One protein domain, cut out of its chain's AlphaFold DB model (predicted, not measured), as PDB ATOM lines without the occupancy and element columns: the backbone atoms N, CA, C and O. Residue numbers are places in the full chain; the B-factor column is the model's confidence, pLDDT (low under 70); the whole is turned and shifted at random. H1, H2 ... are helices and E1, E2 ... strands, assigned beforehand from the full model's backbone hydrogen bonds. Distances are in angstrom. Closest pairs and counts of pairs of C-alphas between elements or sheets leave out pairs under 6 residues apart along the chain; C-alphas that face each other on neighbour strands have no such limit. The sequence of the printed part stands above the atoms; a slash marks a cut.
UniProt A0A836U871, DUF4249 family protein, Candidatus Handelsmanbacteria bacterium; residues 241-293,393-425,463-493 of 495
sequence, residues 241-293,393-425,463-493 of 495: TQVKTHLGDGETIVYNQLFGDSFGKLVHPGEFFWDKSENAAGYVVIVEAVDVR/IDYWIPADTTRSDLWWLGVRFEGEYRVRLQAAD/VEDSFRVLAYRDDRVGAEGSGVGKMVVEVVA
ATOM      1  N   THR A 241     229.899 281.818 295.009       95.12
ATOM      2  CA  THR A 241     230.311 280.483 295.470       95.12
ATOM      3  C   THR A 241     231.699 280.090 294.989       95.12
ATOM      4  O   THR A 241     232.363 279.262 295.617       95.12
ATOM      5  N   GLN A 242     232.141 280.638 293.855       92.56
ATOM      6  CA  GLN A 242     233.442 280.322 293.280       92.56
ATOM      7  C   GLN A 242     233.911 281.407 292.311       92.56
ATOM      8  O   GLN A 242     233.162 281.818 291.430       92.56
ATOM      9  N   VAL A 243     235.191 281.763 292.385       90.19
ATOM     10  CA  VAL A 243     235.915 282.494 291.335       90.19
ATOM     11  C   VAL A 243     236.966 281.545 290.748       90.19
ATOM     12  O   VAL A 243     237.594 280.778 291.477       90.19
ATOM     13  N   LYS A 244     237.112 281.520 289.422       85.50
ATOM     14  CA  LYS A 244     238.063 280.682 288.681       85.50
ATOM     15  C   LYS A 244     238.964 281.533 287.811       85.50
ATOM     16  O   LYS A 244     238.497 282.282 286.953       85.50
ATOM     17  N   THR A 245     240.255 281.298 287.959       76.44
ATOM     18  CA  THR A 245     241.299 281.823 287.088       76.44
ATOM     19  C   THR A 245     241.591 280.826 285.960       76.44
ATOM     20  O   THR A 245     241.523 279.607 286.151       76.44
ATOM     21  N   HIS A 246     241.914 281.303 284.751       66.12
ATOM     22  CA  HIS A 246     242.132 280.402 283.605       66.12
ATOM     23  C   HIS A 246     243.423 279.558 283.664       66.12
ATOM     24  O   HIS A 246     243.600 278.689 282.809       66.12
ATOM     25  N   LEU A 247     244.303 279.759 284.655       56.84
ATOM     26  CA  LEU A 247     245.507 278.937 284.840       56.84
ATOM     27  C   LEU A 247     245.254 277.616 285.581       56.84
ATOM     28  O   LEU A 247     246.059 276.693 285.469       56.84
ATOM     29  N   GLY A 248     244.126 277.484 286.289       51.59
ATOM     30  CA  GLY A 248     243.772 276.254 287.008       51.59
ATOM     31  C   GLY A 248     244.566 276.002 288.298       51.59
ATOM     32  O   GLY A 248     244.365 274.961 288.921       51.59
ATOM     33  N   ASP A 249     245.422 276.942 288.706       58.31
ATOM     34  CA  ASP A 249     245.956 277.052 290.070       58.31
ATOM     35  C   ASP A 249     244.907 277.605 291.054       58.31
ATOM     36  O   ASP A 249     244.920 277.240 292.226       58.31
ATOM     37  N   GLY A 250     243.947 278.390 290.556       55.56
ATOM     38  CA  GLY A 250     242.825 278.944 291.317       55.56
ATOM     39  C   GLY A 250     243.102 280.307 291.948       55.56
ATOM     40  O   GLY A 250     242.174 280.900 292.489       55.56
ATOM     41  N   GLU A 251     244.332 280.811 291.842       56.50
ATOM     42  CA  GLU A 251     244.777 282.044 292.503       56.50
ATOM     43  C   GLU A 251     245.221 283.111 291.493       56.50
ATOM     44  O   GLU A 251     244.981 284.290 291.734       56.50
ATOM     45  N   THR A 252     245.760 282.722 290.327       54.41
ATOM     46  CA  THR A 252     246.391 283.663 289.388       54.41
ATOM     47  C   THR A 252     245.806 283.552 287.971       54.41
ATOM     48  O   THR A 252     245.660 282.475 287.394       54.41
ATOM     49  N   ILE A 253     245.458 284.687 287.368       61.75
ATOM     50  CA  ILE A 253     245.094 284.828 285.948       61.75
ATOM     51  C   ILE A 253     246.327 285.303 285.181       61.75
ATOM     52  O   ILE A 253     247.097 286.083 285.711       61.75
ATOM     53  N   VAL A 254     246.510 284.907 283.921       57.53
ATOM     54  CA  VAL A 254     247.507 285.518 283.025       57.53
ATOM     55  C   VAL A 254     246.883 285.663 281.638       57.53
ATOM     56  O   VAL A 254     246.654 284.654 280.969       57.53
ATOM     57  N   TYR A 255     246.655 286.892 281.167       60.03
ATOM     58  CA  TYR A 255     246.238 287.146 279.782       60.03
ATOM     59  C   TYR A 255     247.163 288.106 279.031       60.03
ATOM     60  O   TYR A 255     247.842 288.962 279.593       60.03
ATOM     61  N   ASN A 256     247.218 287.911 277.715       53.75
ATOM     62  CA  ASN A 256     247.892 288.811 276.789       53.75
ATOM     63  C   ASN A 256     246.908 289.935 276.419       53.75
ATOM     64  O   ASN A 256     245.750 289.638 276.143       53.75
ATOM     65  N   GLN A 257     247.352 291.195 276.382       53.94
ATOM     66  CA  GLN A 257     246.497 292.353 276.070       53.94
ATOM     67  C   GLN A 257     245.953 292.368 274.623       53.94
ATOM     68  O   GLN A 257     245.149 293.225 274.267       53.94
ATOM     69  N   LEU A 258     246.353 291.418 273.773       56.44
ATOM     70  CA  LEU A 258     245.732 291.200 272.467       56.44
ATOM     71  C   LEU A 258     244.289 290.684 272.646       56.44
ATOM     72  O   LEU A 258     244.084 289.570 273.119       56.44
ATOM     73  N   PHE A 259     243.300 291.486 272.225       52.53
ATOM     74  CA  PHE A 259     241.848 291.307 272.469       52.53
ATOM     75  C   PHE A 259     241.170 290.076 271.852       52.53
ATOM     76  O   PHE A 259     239.947 289.952 271.858       52.53
ATOM     77  N   GLY A 260     241.958 289.136 271.359       50.78
ATOM     78  CA  GLY A 260     241.528 287.781 271.106       50.78
ATOM     79  C   GLY A 260     242.732 286.899 270.826       50.78
ATOM     80  O   GLY A 260     243.840 287.379 270.565       50.78
ATOM     81  N   ASP A 261     242.496 285.593 270.801       52.88
ATOM     82  CA  ASP A 261     243.369 284.735 270.009       52.88
ATOM     83  C   ASP A 261     243.317 285.141 268.518       52.88
ATOM     84  O   ASP A 261     242.507 285.961 268.076       52.88
ATOM     85  N   SER A 262     244.169 284.531 267.693       44.06
ATOM     86  CA  SER A 262     244.183 284.751 266.240       44.06
ATOM     87  C   SER A 262     242.900 284.304 265.509       44.06
ATOM     88  O   SER A 262     242.840 284.391 264.281       44.06
ATOM     89  N   PHE A 263     241.874 283.854 266.239       47.59
ATOM     90  CA  PHE A 263     240.552 283.477 265.749       47.59
ATOM     91  C   PHE A 263     239.441 284.427 266.236       47.59
ATOM     92  O   PHE A 263     238.273 284.199 265.925       47.59
ATOM     93  N   GLY A 264     239.789 285.504 266.951       52.22
ATOM     94  CA  GLY A 264     238.841 286.500 267.452       52.22
ATOM     95  C   GLY A 264     238.049 286.041 268.676       52.22
ATOM     96  O   GLY A 264     237.017 286.634 268.989       52.22
ATOM     97  N   LYS A 265     238.497 284.988 269.371       61.47
ATOM     98  CA  LYS A 265     237.883 284.581 270.633       61.47
ATOM     99  C   LYS A 265     238.342 285.535 271.733       61.47
ATOM    100  O   LYS A 265     239.523 285.539 272.075       61.47
ATOM    101  N   LEU A 266     237.406 286.321 272.272       60.72
ATOM    102  CA  LEU A 266     237.643 287.201 273.418       60.72
ATOM    103  C   LEU A 266     238.301 286.405 274.552       60.72
ATOM    104  O   LEU A 266     237.827 285.330 274.932       60.72
ATOM    105  N   VAL A 267     239.413 286.926 275.069       65.44
ATOM    106  CA  VAL A 267     240.064 286.364 276.252       65.44
ATOM    107  C   VAL A 267     239.387 286.975 277.468       65.44
ATOM    108  O   VAL A 267     239.478 288.178 277.704       65.44
ATOM    109  N   HIS A 268     238.685 286.140 278.221       75.56
ATOM    110  CA  HIS A 268     238.140 286.507 279.518       75.56
ATOM    111  C   HIS A 268     239.225 286.244 280.574       75.56
ATOM    112  O   HIS A 268     239.842 285.181 280.516       75.56
ATOM    113  N   PRO A 269     239.527 287.176 281.496       71.81
ATOM    114  CA  PRO A 269     240.448 286.926 282.605       71.81
ATOM    115  C   PRO A 269     240.082 285.692 283.447       71.81
ATOM    116  O   PRO A 269     240.951 284.897 283.802       71.81
ATOM    117  N   GLY A 270     238.797 285.481 283.724       84.69
ATOM    118  CA  GLY A 270     238.328 284.356 284.529       84.69
ATOM    119  C   GLY A 270     236.819 284.168 284.446       84.69
ATOM    120  O   GLY A 270     236.151 284.776 283.614       84.69
ATOM    121  N   GLU A 271     236.284 283.342 285.337       90.94
ATOM    122  CA  GLU A 271     234.855 283.054 285.474       90.94
ATOM    123  C   GLU A 271     234.478 283.135 286.958       90.94
ATOM    124  O   GLU A 271     235.256 282.693 287.802       90.94
ATOM    125  N   PHE A 272     233.293 283.625 287.308       93.25
ATOM    126  CA  PHE A 272     232.762 283.523 288.669       93.25
ATOM    127  C   PHE A 272     231.325 282.997 288.673       93.25
ATOM    128  O   PHE A 272     230.608 283.089 287.676       93.25
ATOM    129  N   PHE A 273     230.949 282.380 289.789       95.94
ATOM    130  CA  PHE A 273     229.739 281.586 289.978       95.94
ATOM    131  C   PHE A 273     229.045 282.012 291.271       95.94
ATOM    132  O   PHE A 273     229.718 282.387 292.231       95.94
ATOM    133  N   TRP A 274     227.719 281.917 291.312       97.94
ATOM    134  CA  TRP A 274     226.915 282.278 292.482       97.94
ATOM    135  C   TRP A 274     225.710 281.361 292.665       97.94
ATOM    136  O   TRP A 274     225.274 280.685 291.730       97.94
ATOM    137  N   ASP A 275     225.164 281.345 293.878       98.00
ATOM    138  CA  ASP A 275     223.891 280.688 294.162       98.00
ATOM    139  C   ASP A 275     222.725 281.505 293.592       98.00
ATOM    140  O   ASP A 275     222.694 282.734 293.678       98.00
ATOM    141  N   LYS A 276     221.742 280.826 292.993       98.00
ATOM    142  CA  LYS A 276     220.583 281.495 292.393       98.00
ATOM    143  C   LYS A 276     219.654 282.067 293.472       98.00
ATOM    144  O   LYS A 276     219.173 281.319 294.316       98.00
ATOM    145  N   SER A 277     219.318 283.352 293.353       98.00
ATOM    146  CA  SER A 277     218.228 283.983 294.102       98.00
ATOM    147  C   SER A 277     216.863 283.492 293.599       98.00
ATOM    148  O   SER A 277     216.653 283.345 292.389       98.00
ATOM    149  N   GLU A 278     215.931 283.206 294.513       97.94
ATOM    150  CA  GLU A 278     214.627 282.617 294.165       97.94
ATOM    151  C   GLU A 278     213.680 283.610 293.470       97.94
ATOM    152  O   GLU A 278     212.873 283.197 292.635       97.94
ATOM    153  N   ASN A 279     213.794 284.905 293.790       98.25
ATOM    154  CA  ASN A 279     212.883 285.973 293.358       98.25
ATOM    155  C   ASN A 279     213.557 287.112 292.564       98.25
ATOM    156  O   ASN A 279     212.866 288.048 292.168       98.25
ATOM    157  N   ALA A 280     214.864 287.047 292.289       98.38
ATOM    158  CA  ALA A 280     215.525 288.026 291.424       98.38
ATOM    159  C   ALA A 280     215.045 287.927 289.961       98.38
ATOM    160  O   ALA A 280     214.979 286.836 289.387       98.38
ATOM    161  N   ALA A 281     214.771 289.075 289.337       98.25
ATOM    162  CA  ALA A 281     214.455 289.184 287.909       98.25
ATOM    163  C   ALA A 281     215.709 289.059 287.024       98.25
ATOM    164  O   ALA A 281     215.647 288.574 285.890       98.25
ATOM    165  N   GLY A 282     216.868 289.401 287.586       98.06
ATOM    166  CA  GLY A 282     218.179 289.143 287.012       98.06
ATOM    167  C   GLY A 282     219.295 289.610 287.936       98.06
ATOM    168  O   GLY A 282     219.075 289.853 289.124       98.06
ATOM    169  N   TYR A 283     220.493 289.721 287.378       98.00
ATOM    170  CA  TYR A 283     221.680 290.171 288.089       98.00
ATOM    171  C   TYR A 283     222.297 291.376 287.392       98.00
ATOM    172  O   TYR A 283     222.362 291.409 286.162       98.00
ATOM    173  N   VAL A 284     222.800 292.323 288.175       97.12
ATOM    174  CA  VAL A 284     223.694 293.386 287.708       97.12
ATOM    175  C   VAL A 284     225.073 293.110 288.295       97.12
ATOM    176  O   VAL A 284     225.228 292.968 289.508       97.12
ATOM    177  N   VAL A 285     226.079 292.989 287.435       96.19
ATOM    178  CA  VAL A 285     227.481 292.904 287.844       96.19
ATOM    179  C   VAL A 285     228.098 294.272 287.652       96.19
ATOM    180  O   VAL A 285     228.025 294.823 286.558       96.19
ATOM    181  N   ILE A 286     228.742 294.793 288.692       94.75
ATOM    182  CA  ILE A 286     229.493 296.045 288.656       94.75
ATOM    183  C   ILE A 286     230.950 295.721 288.973       94.75
ATOM    184  O   ILE A 286     231.258 295.247 290.064       94.75
ATOM    185  N   VAL A 287     231.855 295.995 288.037       93.00
ATOM    186  CA  VAL A 287     233.301 295.934 288.263       93.00
ATOM    187  C   VAL A 287     233.802 297.359 288.457       93.00
ATOM    188  O   VAL A 287     233.705 298.178 287.545       93.00
ATOM    189  N   GLU A 288     234.298 297.660 289.652       91.12
ATOM    190  CA  GLU A 288     234.731 298.994 290.074       91.12
ATOM    191  C   GLU A 288     236.198 298.962 290.506       91.12
ATOM    192  O   GLU A 288     236.574 298.175 291.373       91.12
ATOM    193  N   ALA A 289     237.030 299.830 289.930       86.31
ATOM    194  CA  ALA A 289     238.413 300.001 290.361       86.31
ATOM    195  C   ALA A 289     238.479 300.809 291.676       86.31
ATOM    196  O   ALA A 289     238.147 301.997 291.691       86.31
ATOM    197  N   VAL A 290     238.895 300.161 292.770       82.25
ATOM    198  CA  VAL A 290     238.933 300.707 294.142       82.25
ATOM    199  C   VAL A 290     240.258 301.419 294.415       82.25
ATOM    200  O   VAL A 290     240.253 302.569 294.844       82.25
ATOM    201  N   ASP A 291     241.381 300.748 294.142       72.19
ATOM    202  CA  ASP A 291     242.740 301.287 294.284       72.19
ATOM    203  C   ASP A 291     243.457 301.197 292.936       72.19
ATOM    204  O   ASP A 291     244.177 300.239 292.663       72.19
ATOM    205  N   VAL A 292     243.237 302.192 292.073       60.56
ATOM    206  CA  VAL A 292     244.117 302.432 290.922       60.56
ATOM    207  C   VAL A 292     245.229 303.349 291.416       60.56
ATOM    208  O   VAL A 292     244.989 304.531 291.662       60.56
ATOM    209  N   ARG A 293     246.440 302.799 291.559       52.19
ATOM    210  CA  ARG A 293     247.567 303.374 292.326       52.19
ATOM    211  C   ARG A 293     248.148 304.713 291.837       52.19
ATOM    212  O   ARG A 293     249.186 305.135 292.336       52.19
ATOM    213  N   ILE A 393     232.543 299.508 285.182       89.06
ATOM    214  CA  ILE A 393     231.786 298.852 284.120       89.06
ATOM    215  C   ILE A 393     230.718 298.002 284.770       89.06
ATOM    216  O   ILE A 393     231.014 297.131 285.589       89.06
ATOM    217  N   ASP A 394     229.483 298.251 284.367       92.19
ATOM    218  CA  ASP A 394     228.324 297.483 284.767       92.19
ATOM    219  C   ASP A 394     227.689 296.777 283.566       92.19
ATOM    220  O   ASP A 394     227.770 297.223 282.421       92.19
ATOM    221  N   TYR A 395     227.139 295.593 283.822       93.31
ATOM    222  CA  TYR A 395     226.438 294.787 282.830       93.31
ATOM    223  C   TYR A 395     225.436 293.862 283.515       93.31
ATOM    224  O   TYR A 395     225.598 293.480 284.674       93.31
ATOM    225  N   TRP A 396     224.384 293.494 282.789       94.38
ATOM    226  CA  TRP A 396     223.313 292.656 283.311       94.38
ATOM    227  C   TRP A 396     223.422 291.207 282.831       94.38
ATOM    228  O   TRP A 396     224.007 290.907 281.788       94.38
ATOM    229  N   ILE A 397     222.825 290.303 283.603       95.25
ATOM    230  CA  ILE A 397     222.781 288.864 283.351       95.25
ATOM    231  C   ILE A 397     221.362 288.363 283.684       95.25
ATOM    232  O   ILE A 397     220.834 288.717 284.740       95.25
ATOM    233  N   PRO A 398     220.708 287.557 282.827       96.75
ATOM    234  CA  PRO A 398     219.360 287.056 283.103       96.75
ATOM    235  C   PRO A 398     219.319 286.075 284.292       96.75
ATOM    236  O   PRO A 398     220.271 285.338 284.547       96.75
ATOM    237  N   ALA A 399     218.186 286.025 285.006       95.88
ATOM    238  CA  ALA A 399     218.014 285.245 286.245       95.88
ATOM    239  C   ALA A 399     218.140 283.712 286.117       95.88
ATOM    240  O   ALA A 399     218.109 282.998 287.125       95.88
ATOM    241  N   ASP A 400     218.220 283.156 284.909       95.88
ATOM    242  CA  ASP A 400     218.481 281.727 284.688       95.88
ATOM    243  C   ASP A 400     219.977 281.371 284.728       95.88
ATOM    244  O   ASP A 400     220.330 280.193 284.790       95.88
ATOM    245  N   THR A 401     220.846 282.382 284.744       96.19
ATOM    246  CA  THR A 401     222.295 282.243 284.656       96.19
ATOM    247  C   THR A 401     222.951 282.464 286.026       96.19
ATOM    248  O   THR A 401     222.667 283.434 286.721       96.19
ATOM    249  N   THR A 402     223.845 281.547 286.411       97.19
ATOM    250  CA  THR A 402     224.578 281.521 287.699       97.19
ATOM    251  C   THR A 402     226.101 281.561 287.519       97.19
ATOM    252  O   THR A 402     226.870 281.072 288.348       97.19
ATOM    253  N   ARG A 403     226.539 282.092 286.374       96.12
ATOM    254  CA  ARG A 403     227.939 282.241 285.973       96.12
ATOM    255  C   ARG A 403     228.096 283.517 285.160       96.12
ATOM    256  O   ARG A 403     227.317 283.756 284.242       96.12
ATOM    257  N   SER A 404     229.176 284.246 285.401       93.81
ATOM    258  CA  SER A 404     229.681 285.267 284.490       93.81
ATOM    259  C   SER A 404     231.132 284.986 284.170       93.81
ATOM    260  O   SER A 404     231.890 284.506 285.010       93.81
ATOM    261  N   ASP A 405     231.539 285.374 282.974       90.50
ATOM    262  CA  ASP A 405     232.948 285.550 282.666       90.50
ATOM    263  C   ASP A 405     233.362 286.931 283.203       90.50
ATOM    264  O   ASP A 405     232.572 287.877 283.134       90.50
ATOM    265  N   LEU A 406     234.567 287.070 283.757       85.25
ATOM    266  CA  LEU A 406     235.155 288.384 284.022       85.25
ATOM    267  C   LEU A 406     235.487 289.003 282.664       85.25
ATOM    268  O   LEU A 406     236.255 288.440 281.882       85.25
ATOM    269  N   TRP A 407     234.897 290.154 282.359       83.25
ATOM    270  CA  TRP A 407     235.184 290.869 281.119       83.25
ATOM    271  C   TRP A 407     236.504 291.621 281.265       83.25
ATOM    272  O   TRP A 407     236.677 292.389 282.207       83.25
ATOM    273  N   TRP A 408     237.415 291.456 280.302       75.38
ATOM    274  CA  TRP A 408     238.712 292.145 280.317       75.38
ATOM    275  C   TRP A 408     238.572 293.675 280.360       75.38
ATOM    276  O   TRP A 408     239.461 294.341 280.876       75.38
ATOM    277  N   LEU A 409     237.459 294.232 279.851       75.50
ATOM    278  CA  LEU A 409     237.181 295.669 279.936       75.50
ATOM    279  C   LEU A 409     237.090 296.128 281.397       75.50
ATOM    280  O   LEU A 409     237.586 297.203 281.721       75.50
ATOM    281  N   GLY A 410     236.479 295.305 282.257       79.94
ATOM    282  CA  GLY A 410     236.269 295.597 283.673       79.94
ATOM    283  C   GLY A 410     237.559 295.627 284.490       79.94
ATOM    284  O   GLY A 410     237.601 296.321 285.490       79.94
ATOM    285  N   VAL A 411     238.617 294.935 284.053       79.81
ATOM    286  CA  VAL A 411     239.911 294.827 284.758       79.81
ATOM    287  C   VAL A 411     241.078 295.280 283.870       79.81
ATOM    288  O   VAL A 411     242.084 294.592 283.719       79.81
ATOM    289  N   ARG A 412     240.914 296.431 283.201       76.00
ATOM    290  CA  ARG A 412     241.887 296.950 282.218       76.00
ATOM    291  C   ARG A 412     243.105 297.677 282.806       76.00
ATOM    292  O   ARG A 412     244.071 297.865 282.073       76.00
ATOM    293  N   PHE A 413     243.051 298.108 284.064       76.44
ATOM    294  CA  PHE A 413     244.117 298.851 284.746       76.44
ATOM    295  C   PHE A 413     244.843 297.962 285.757       76.44
ATOM    296  O   PHE A 413     244.325 296.925 286.169       76.44
ATOM    297  N   GLU A 414     246.027 298.385 286.192       74.62
ATOM    298  CA  GLU A 414     246.653 297.828 287.392       74.62
ATOM    299  C   GLU A 414     246.027 298.460 288.640       74.62
ATOM    300  O   GLU A 414     245.836 299.677 288.699       74.62
ATOM    301  N   GLY A 415     245.693 297.640 289.634       81.62
ATOM    302  CA  GLY A 415     245.005 298.085 290.839       81.62
ATOM    303  C   GLY A 415     244.093 297.040 291.467       81.62
ATOM    304  O   GLY A 415     243.870 295.959 290.917       81.62
ATOM    305  N   GLU A 416     243.553 297.368 292.637       86.38
ATOM    306  CA  GLU A 416     242.489 296.583 293.261       86.38
ATOM    307  C   GLU A 416     241.129 296.951 292.657       86.38
ATOM    308  O   GLU A 416     240.787 298.125 292.507       86.38
ATOM    309  N   TYR A 417     240.333 295.932 292.360       90.38
ATOM    310  CA  TYR A 417     238.961 296.020 291.897       90.38
ATOM    311  C   TYR A 417     238.017 295.337 292.878       90.38
ATOM    312  O   TYR A 417     238.313 294.266 293.403       90.38
ATOM    313  N   ARG A 418     236.827 295.908 293.034       93.50
ATOM    314  CA  ARG A 418     235.680 295.300 293.702       93.50
ATOM    315  C   ARG A 418     234.678 294.884 292.634       93.50
ATOM    316  O   ARG A 418     234.186 295.716 291.873       93.50
ATOM    317  N   VAL A 419     234.381 293.591 292.581       94.56
ATOM    318  CA  VAL A 419     233.315 293.030 291.751       94.56
ATOM    319  C   VAL A 419     232.089 292.872 292.637       94.56
ATOM    320  O   VAL A 419     232.100 292.076 293.573       94.56
ATOM    321  N   ARG A 420     231.044 293.649 292.360       96.88
ATOM    322  CA  ARG A 420     229.747 293.610 293.045       96.88
ATOM    323  C   ARG A 420     228.786 292.791 292.191       96.88
ATOM    324  O   ARG A 420     228.644 293.058 290.999       96.88
ATOM    325  N   LEU A 421     228.130 291.810 292.794       97.62
ATOM    326  CA  LEU A 421     227.038 291.040 292.216       97.62
ATOM    327  C   LEU A 421     225.750 291.456 292.922       97.62
ATOM    328  O   LEU A 421     225.550 291.156 294.096       97.62
ATOM    329  N   GLN A 422     224.868 292.129 292.197       98.25
ATOM    330  CA  GLN A 422     223.568 292.553 292.697       98.25
ATOM    331  C   GLN A 422     222.495 291.626 292.140       98.25
ATOM    332  O   GLN A 422     222.253 291.605 290.934       98.25
ATOM    333  N   ALA A 423     221.838 290.862 293.012       98.56
ATOM    334  CA  ALA A 423     220.539 290.281 292.697       98.56
ATOM    335  C   ALA A 423     219.530 291.435 292.624       98.56
ATOM    336  O   ALA A 423     219.455 292.220 293.567       98.56
ATOM    337  N   ALA A 424     218.803 291.563 291.515       98.56
ATOM    338  CA  ALA A 424     217.914 292.692 291.238       98.56
ATOM    339  C   ALA A 424     216.441 292.262 291.222       98.56
ATOM    340  O   ALA A 424     216.106 291.204 290.678       98.56
ATOM    341  N   ASP A 425     215.556 293.092 291.777       98.69
ATOM    342  CA  ASP A 425     214.112 292.955 291.578       98.69
ATOM    343  C   ASP A 425     213.701 293.315 290.138       98.69
ATOM    344  O   ASP A 425     214.516 293.774 289.333       98.69
ATOM    345  N   VAL A 463     219.957 293.180 296.311       98.44
ATOM    346  CA  VAL A 463     220.802 292.645 297.382       98.44
ATOM    347  C   VAL A 463     222.155 292.278 296.815       98.44
ATOM    348  O   VAL A 463     222.256 291.656 295.756       98.44
ATOM    349  N   GLU A 464     223.196 292.697 297.521       98.12
ATOM    350  CA  GLU A 464     224.565 292.655 297.036       98.12
ATOM    351  C   GLU A 464     225.406 291.573 297.717       98.12
ATOM    352  O   GLU A 464     225.380 291.372 298.939       98.12
ATOM    353  N   ASP A 465     226.221 290.914 296.904       97.50
ATOM    354  CA  ASP A 465     227.460 290.287 297.333       97.50
ATOM    355  C   ASP A 465     228.644 290.919 296.602       97.50
ATOM    356  O   ASP A 465     228.481 291.510 295.533       97.50
ATOM    357  N   SER A 466     229.848 290.809 297.154       95.88
ATOM    358  CA  SER A 466     231.038 291.344 296.493       95.88
ATOM    359  C   SER A 466     232.284 290.542 296.816       95.88
ATOM    360  O   SER A 466     232.377 289.968 297.893       95.88
ATOM    361  N   PHE A 467     233.255 290.578 295.911       94.25
ATOM    362  CA  PHE A 467     234.609 290.080 296.140       94.25
ATOM    363  C   PHE A 467     235.631 291.038 295.526       94.25
ATOM    364  O   PHE A 467     235.302 291.847 294.650       94.25
ATOM    365  N   ARG A 468     236.884 290.942 295.970       93.00
ATOM    366  CA  ARG A 468     237.992 291.755 295.461       93.00
ATOM    367  C   ARG A 468     238.885 290.968 294.507       93.00
ATOM    368  O   ARG A 468     239.116 289.771 294.688       93.00
ATOM    369  N   VAL A 469     239.429 291.651 293.503       90.75
ATOM    370  CA  VAL A 469     240.500 291.128 292.647       90.75
ATOM    371  C   VAL A 469     241.607 292.162 292.465       90.75
ATOM    372  O   VAL A 469     241.333 293.344 292.291       90.75
ATOM    373  N   LEU A 470     242.865 291.730 292.487       87.12
ATOM    374  CA  LEU A 470     244.034 292.570 292.240       87.12
ATOM    375  C   LEU A 470     244.532 292.329 290.819       87.12
ATOM    376  O   LEU A 470     244.962 291.222 290.509       87.12
ATOM    377  N   ALA A 471     244.520 293.360 289.979       84.00
ATOM    378  CA  ALA A 471     245.132 293.335 288.660       84.00
ATOM    379  C   ALA A 471     246.549 293.938 288.713       84.00
ATOM    380  O   ALA A 471     246.729 295.046 289.212       84.00
ATOM    381  N   TYR A 472     247.566 293.248 288.192       78.88
ATOM    382  CA  TYR A 472     248.936 293.772 288.074       78.88
ATOM    383  C   TYR A 472     249.668 293.172 286.872       78.88
ATOM    384  O   TYR A 472     249.357 292.069 286.427       78.88
ATOM    385  N   ARG A 473     250.635 293.878 286.290       70.88
ATOM    386  CA  ARG A 473     251.341 293.382 285.099       70.88
ATOM    387  C   ARG A 473     252.564 292.563 285.494       70.88
ATOM    388  O   ARG A 473     253.423 293.028 286.234       70.88
ATOM    389  N   ASP A 474     252.691 291.357 284.943       72.94
ATOM    390  CA  ASP A 474     253.898 290.545 285.104       72.94
ATOM    391  C   ASP A 474     254.711 290.482 283.803       72.94
ATOM    392  O   ASP A 474     254.532 289.616 282.938       72.94
ATOM    393  N   ASP A 475     255.655 291.417 283.678       69.00
ATOM    394  CA  ASP A 475     256.624 291.458 282.579       69.00
ATOM    395  C   ASP A 475     257.586 290.249 282.584       69.00
ATOM    396  O   ASP A 475     258.143 289.904 281.538       69.00
ATOM    397  N   ARG A 476     257.752 289.532 283.711       68.88
ATOM    398  CA  ARG A 476     258.627 288.343 283.786       68.88
ATOM    399  C   ARG A 476     258.092 287.210 282.909       68.88
ATOM    400  O   ARG A 476     258.872 286.471 282.311       68.88
ATOM    401  N   VAL A 477     256.767 287.105 282.773       61.94
ATOM    402  CA  VAL A 477     256.085 286.079 281.962       61.94
ATOM    403  C   VAL A 477     256.101 286.420 280.455       61.94
ATOM    404  O   VAL A 477     255.695 285.596 279.629       61.94
ATOM    405  N   GLY A 478     256.571 287.616 280.075       55.44
ATOM    406  CA  GLY A 478     256.750 288.069 278.685       55.44
ATOM    407  C   GLY A 478     258.151 287.833 278.098       55.44
ATOM    408  O   GLY A 478     258.371 288.081 276.910       55.44
ATOM    409  N   ALA A 479     259.105 287.337 278.899       54.53
ATOM    410  CA  ALA A 479     260.517 287.227 278.519       54.53
ATOM    411  C   ALA A 479     260.815 286.212 277.388       54.53
ATOM    412  O   ALA A 479     261.874 286.289 276.764       54.53
ATOM    413  N   GLU A 480     259.887 285.306 277.058       59.69
ATOM    414  CA  GLU A 480     260.008 284.357 275.934       59.69
ATOM    415  C   GLU A 480     259.702 284.994 274.557       59.69
ATOM    416  O   GLU A 480     259.035 284.417 273.699       59.69
ATOM    417  N   GLY A 481     260.227 286.199 274.320       56.00
ATOM    418  CA  GLY A 481     260.374 286.780 272.982       56.00
ATOM    419  C   GLY A 481     259.176 287.532 272.394       56.00
ATOM    420  O   GLY A 481     259.296 288.010 271.268       56.00
ATOM    421  N   SER A 482     258.052 287.684 273.106       57.03
ATOM    422  CA  SER A 482     256.931 288.522 272.638       57.03
ATOM    423  C   SER A 482     257.085 290.004 272.990       57.03
ATOM    424  O   SER A 482     256.531 290.842 272.288       57.03
ATOM    425  N   GLY A 483     257.789 290.338 274.080       57.03
ATOM    426  CA  GLY A 483     257.964 291.721 274.557       57.03
ATOM    427  C   GLY A 483     256.701 292.381 275.133       57.03
ATOM    428  O   GLY A 483     256.776 293.495 275.641       57.03
ATOM    429  N   VAL A 484     255.555 291.697 275.085       56.22
ATOM    430  CA  VAL A 484     254.283 292.146 275.661       56.22
ATOM    431  C   VAL A 484     254.158 291.572 277.071       56.22
ATOM    432  O   VAL A 484     254.127 290.347 277.238       56.22
ATOM    433  N   GLY A 485     254.102 292.455 278.071       58.97
ATOM    434  CA  GLY A 485     253.799 292.089 279.454       58.97
ATOM    435  C   GLY A 485     252.403 291.490 279.570       58.97
ATOM    436  O   GLY A 485     251.506 291.838 278.800       58.97
ATOM    437  N   LYS A 486     252.215 290.559 280.504       68.12
ATOM    438  CA  LYS A 486     250.925 289.886 280.673       68.12
ATOM    439  C   LYS A 486     250.175 290.479 281.856       68.12
ATOM    440  O   LYS A 486     250.772 290.730 282.899       68.12
ATOM    441  N   MET A 487     248.876 290.684 281.678       69.88
ATOM    442  CA  MET A 487     247.987 291.158 282.730       69.88
ATOM    443  C   MET A 487     247.685 289.983 283.659       69.88
ATOM    444  O   MET A 487     247.180 288.950 283.201       69.88
ATOM    445  N   VAL A 488     248.036 290.128 284.933       74.44
ATOM    446  CA  VAL A 488     247.712 289.183 285.998       74.44
ATOM    447  C   VAL A 488     246.522 289.698 286.785       74.44
ATOM    448  O   VAL A 488     246.414 290.899 286.997       74.44
ATOM    449  N   VAL A 489     245.622 288.798 287.184       78.88
ATOM    450  CA  VAL A 489     244.499 289.108 288.078       78.88
ATOM    451  C   VAL A 489     244.401 288.017 289.144       78.88
ATOM    452  O   VAL A 489     244.336 286.835 288.806       78.88
ATOM    453  N   GLU A 490     244.401 288.398 290.416       83.56
ATOM    454  CA  GLU A 490     244.346 287.483 291.564       83.56
ATOM    455  C   GLU A 490     243.123 287.781 292.429       83.56
ATOM    456  O   GLU A 490     242.686 288.927 292.494       83.56
ATOM    457  N   VAL A 491     242.550 286.774 293.092       84.56
ATOM    458  CA  VAL A 491     241.440 286.997 294.035       84.56
ATOM    459  C   VAL A 491     242.016 287.441 295.374       84.56
ATOM    460  O   VAL A 491     242.837 286.739 295.960       84.56
ATOM    461  N   VAL A 492     241.578 288.598 295.864       86.12
ATOM    462  CA  VAL A 492     241.982 289.115 297.175       86.12
ATOM    463  C   VAL A 492     240.957 288.635 298.196       86.12
ATOM    464  O   VAL A 492     239.754 288.779 297.982       86.12
ATOM    465  N   ALA A 493     241.423 288.030 299.288       79.06
ATOM    466  CA  ALA A 493     240.555 287.684 300.406       79.06
ATOM    467  C   ALA A 493     240.096 288.963 301.120       79.06
ATOM    468  O   ALA A 493     240.913 289.852 301.353       79.06
TER     469      ALA A 493
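What this domain is: This is residues 241 to 293, 393 to 425 and 463 to 493 of the 495 residues of the protein "DUF4249 family protein" of Candidatus Handelsmanbacteria bacterium (UniProt A0A836U871). A large sheet of six strands, strongly twisted and curled like part of a barrel, faces a small sheet of three strands, E1, E3 and E6, and together they make a sandwich that is only partly face to face. H1, a short helix, and the loop after it lie at one end of the long axis. The printed part has 117 residues, with nine named strands and one named helix in the order E1 E2 E3 E4 E5 E6 E7 E8 H1 E9. The large sheet runs E2, E9, E8, E7, E4, E5 and the small one E1, E3, E6, both antiparallel throughout. The class is mostly strand, and the whole is compact, with a radius of gyration of the C-alphas of 15.0 A, and elongated, spanning 52 by 34 by 24 A.

Where its parts are: E1 is residues 241 to 245, beginning at C-alpha 241 (230.311, 280.483, 295.470). E2 is residues 252 to 256, E3 residues 270 to 274, and E4 residues 282 to 291, 28.3 A long. After a cut, E5 is residues 393 to 398, 17.2 A long, E6 residues 403 to 405, and E7 residues 415 to 424, 27.6 A long. After a second cut, E8 is residues 463 to 474, 35.4 A long, from C-alpha 463 (220.802, 292.645, 297.382). H1 is residues 475 to 478, and E9 is residues 486 to 492, 18.8 A long, ending at C-alpha 492 (241.982, 289.115, 297.175).

How they stand to each other: In the large sheet, E2 and E5 are the edge strands. E8 and E7 are antiparallel at 155 degrees, with N 417 and O 469 2.8 A apart. E7 and E4 have N 286 and O 420 at 2.9 A, and E4 and E5 have N 285 and O 395 at 2.8 A. On the other side of E8, E9 has N 488 and O 472 at 2.8 A, and E9 and E2 have N 253 and O 489 at 2.8 A. In the small sheet, E3 has N 244 and O 271 at 2.7 A with E1, and N 272 and O 404 at 2.8 A with E6. The parts of the two sheets that face each other are 8.0 A centre to centre, their strands at 23 degrees. The closest C-alphas of E1 and E9, Val 243 and Val 491, are 7.6 A apart. H1 only grazes the large sheet; it is too short for an O i to N i+4 pair, and its one O i to N i+3 pair is within range.

The domain as a whole: The two farthest C-alphas, those of Asn 279 and Gly 481, are 51.7 A apart. Residues 294 to 392 and 426 to 462 are not printed, with gaps of 18.4 A and 8.9 A between C-alphas. The link E2 to E3 is long, 13 residues. The mean pLDDT of the printed part is 79.5; residues 246 to 267, 292 to 293 and 475 to 487 are under 70.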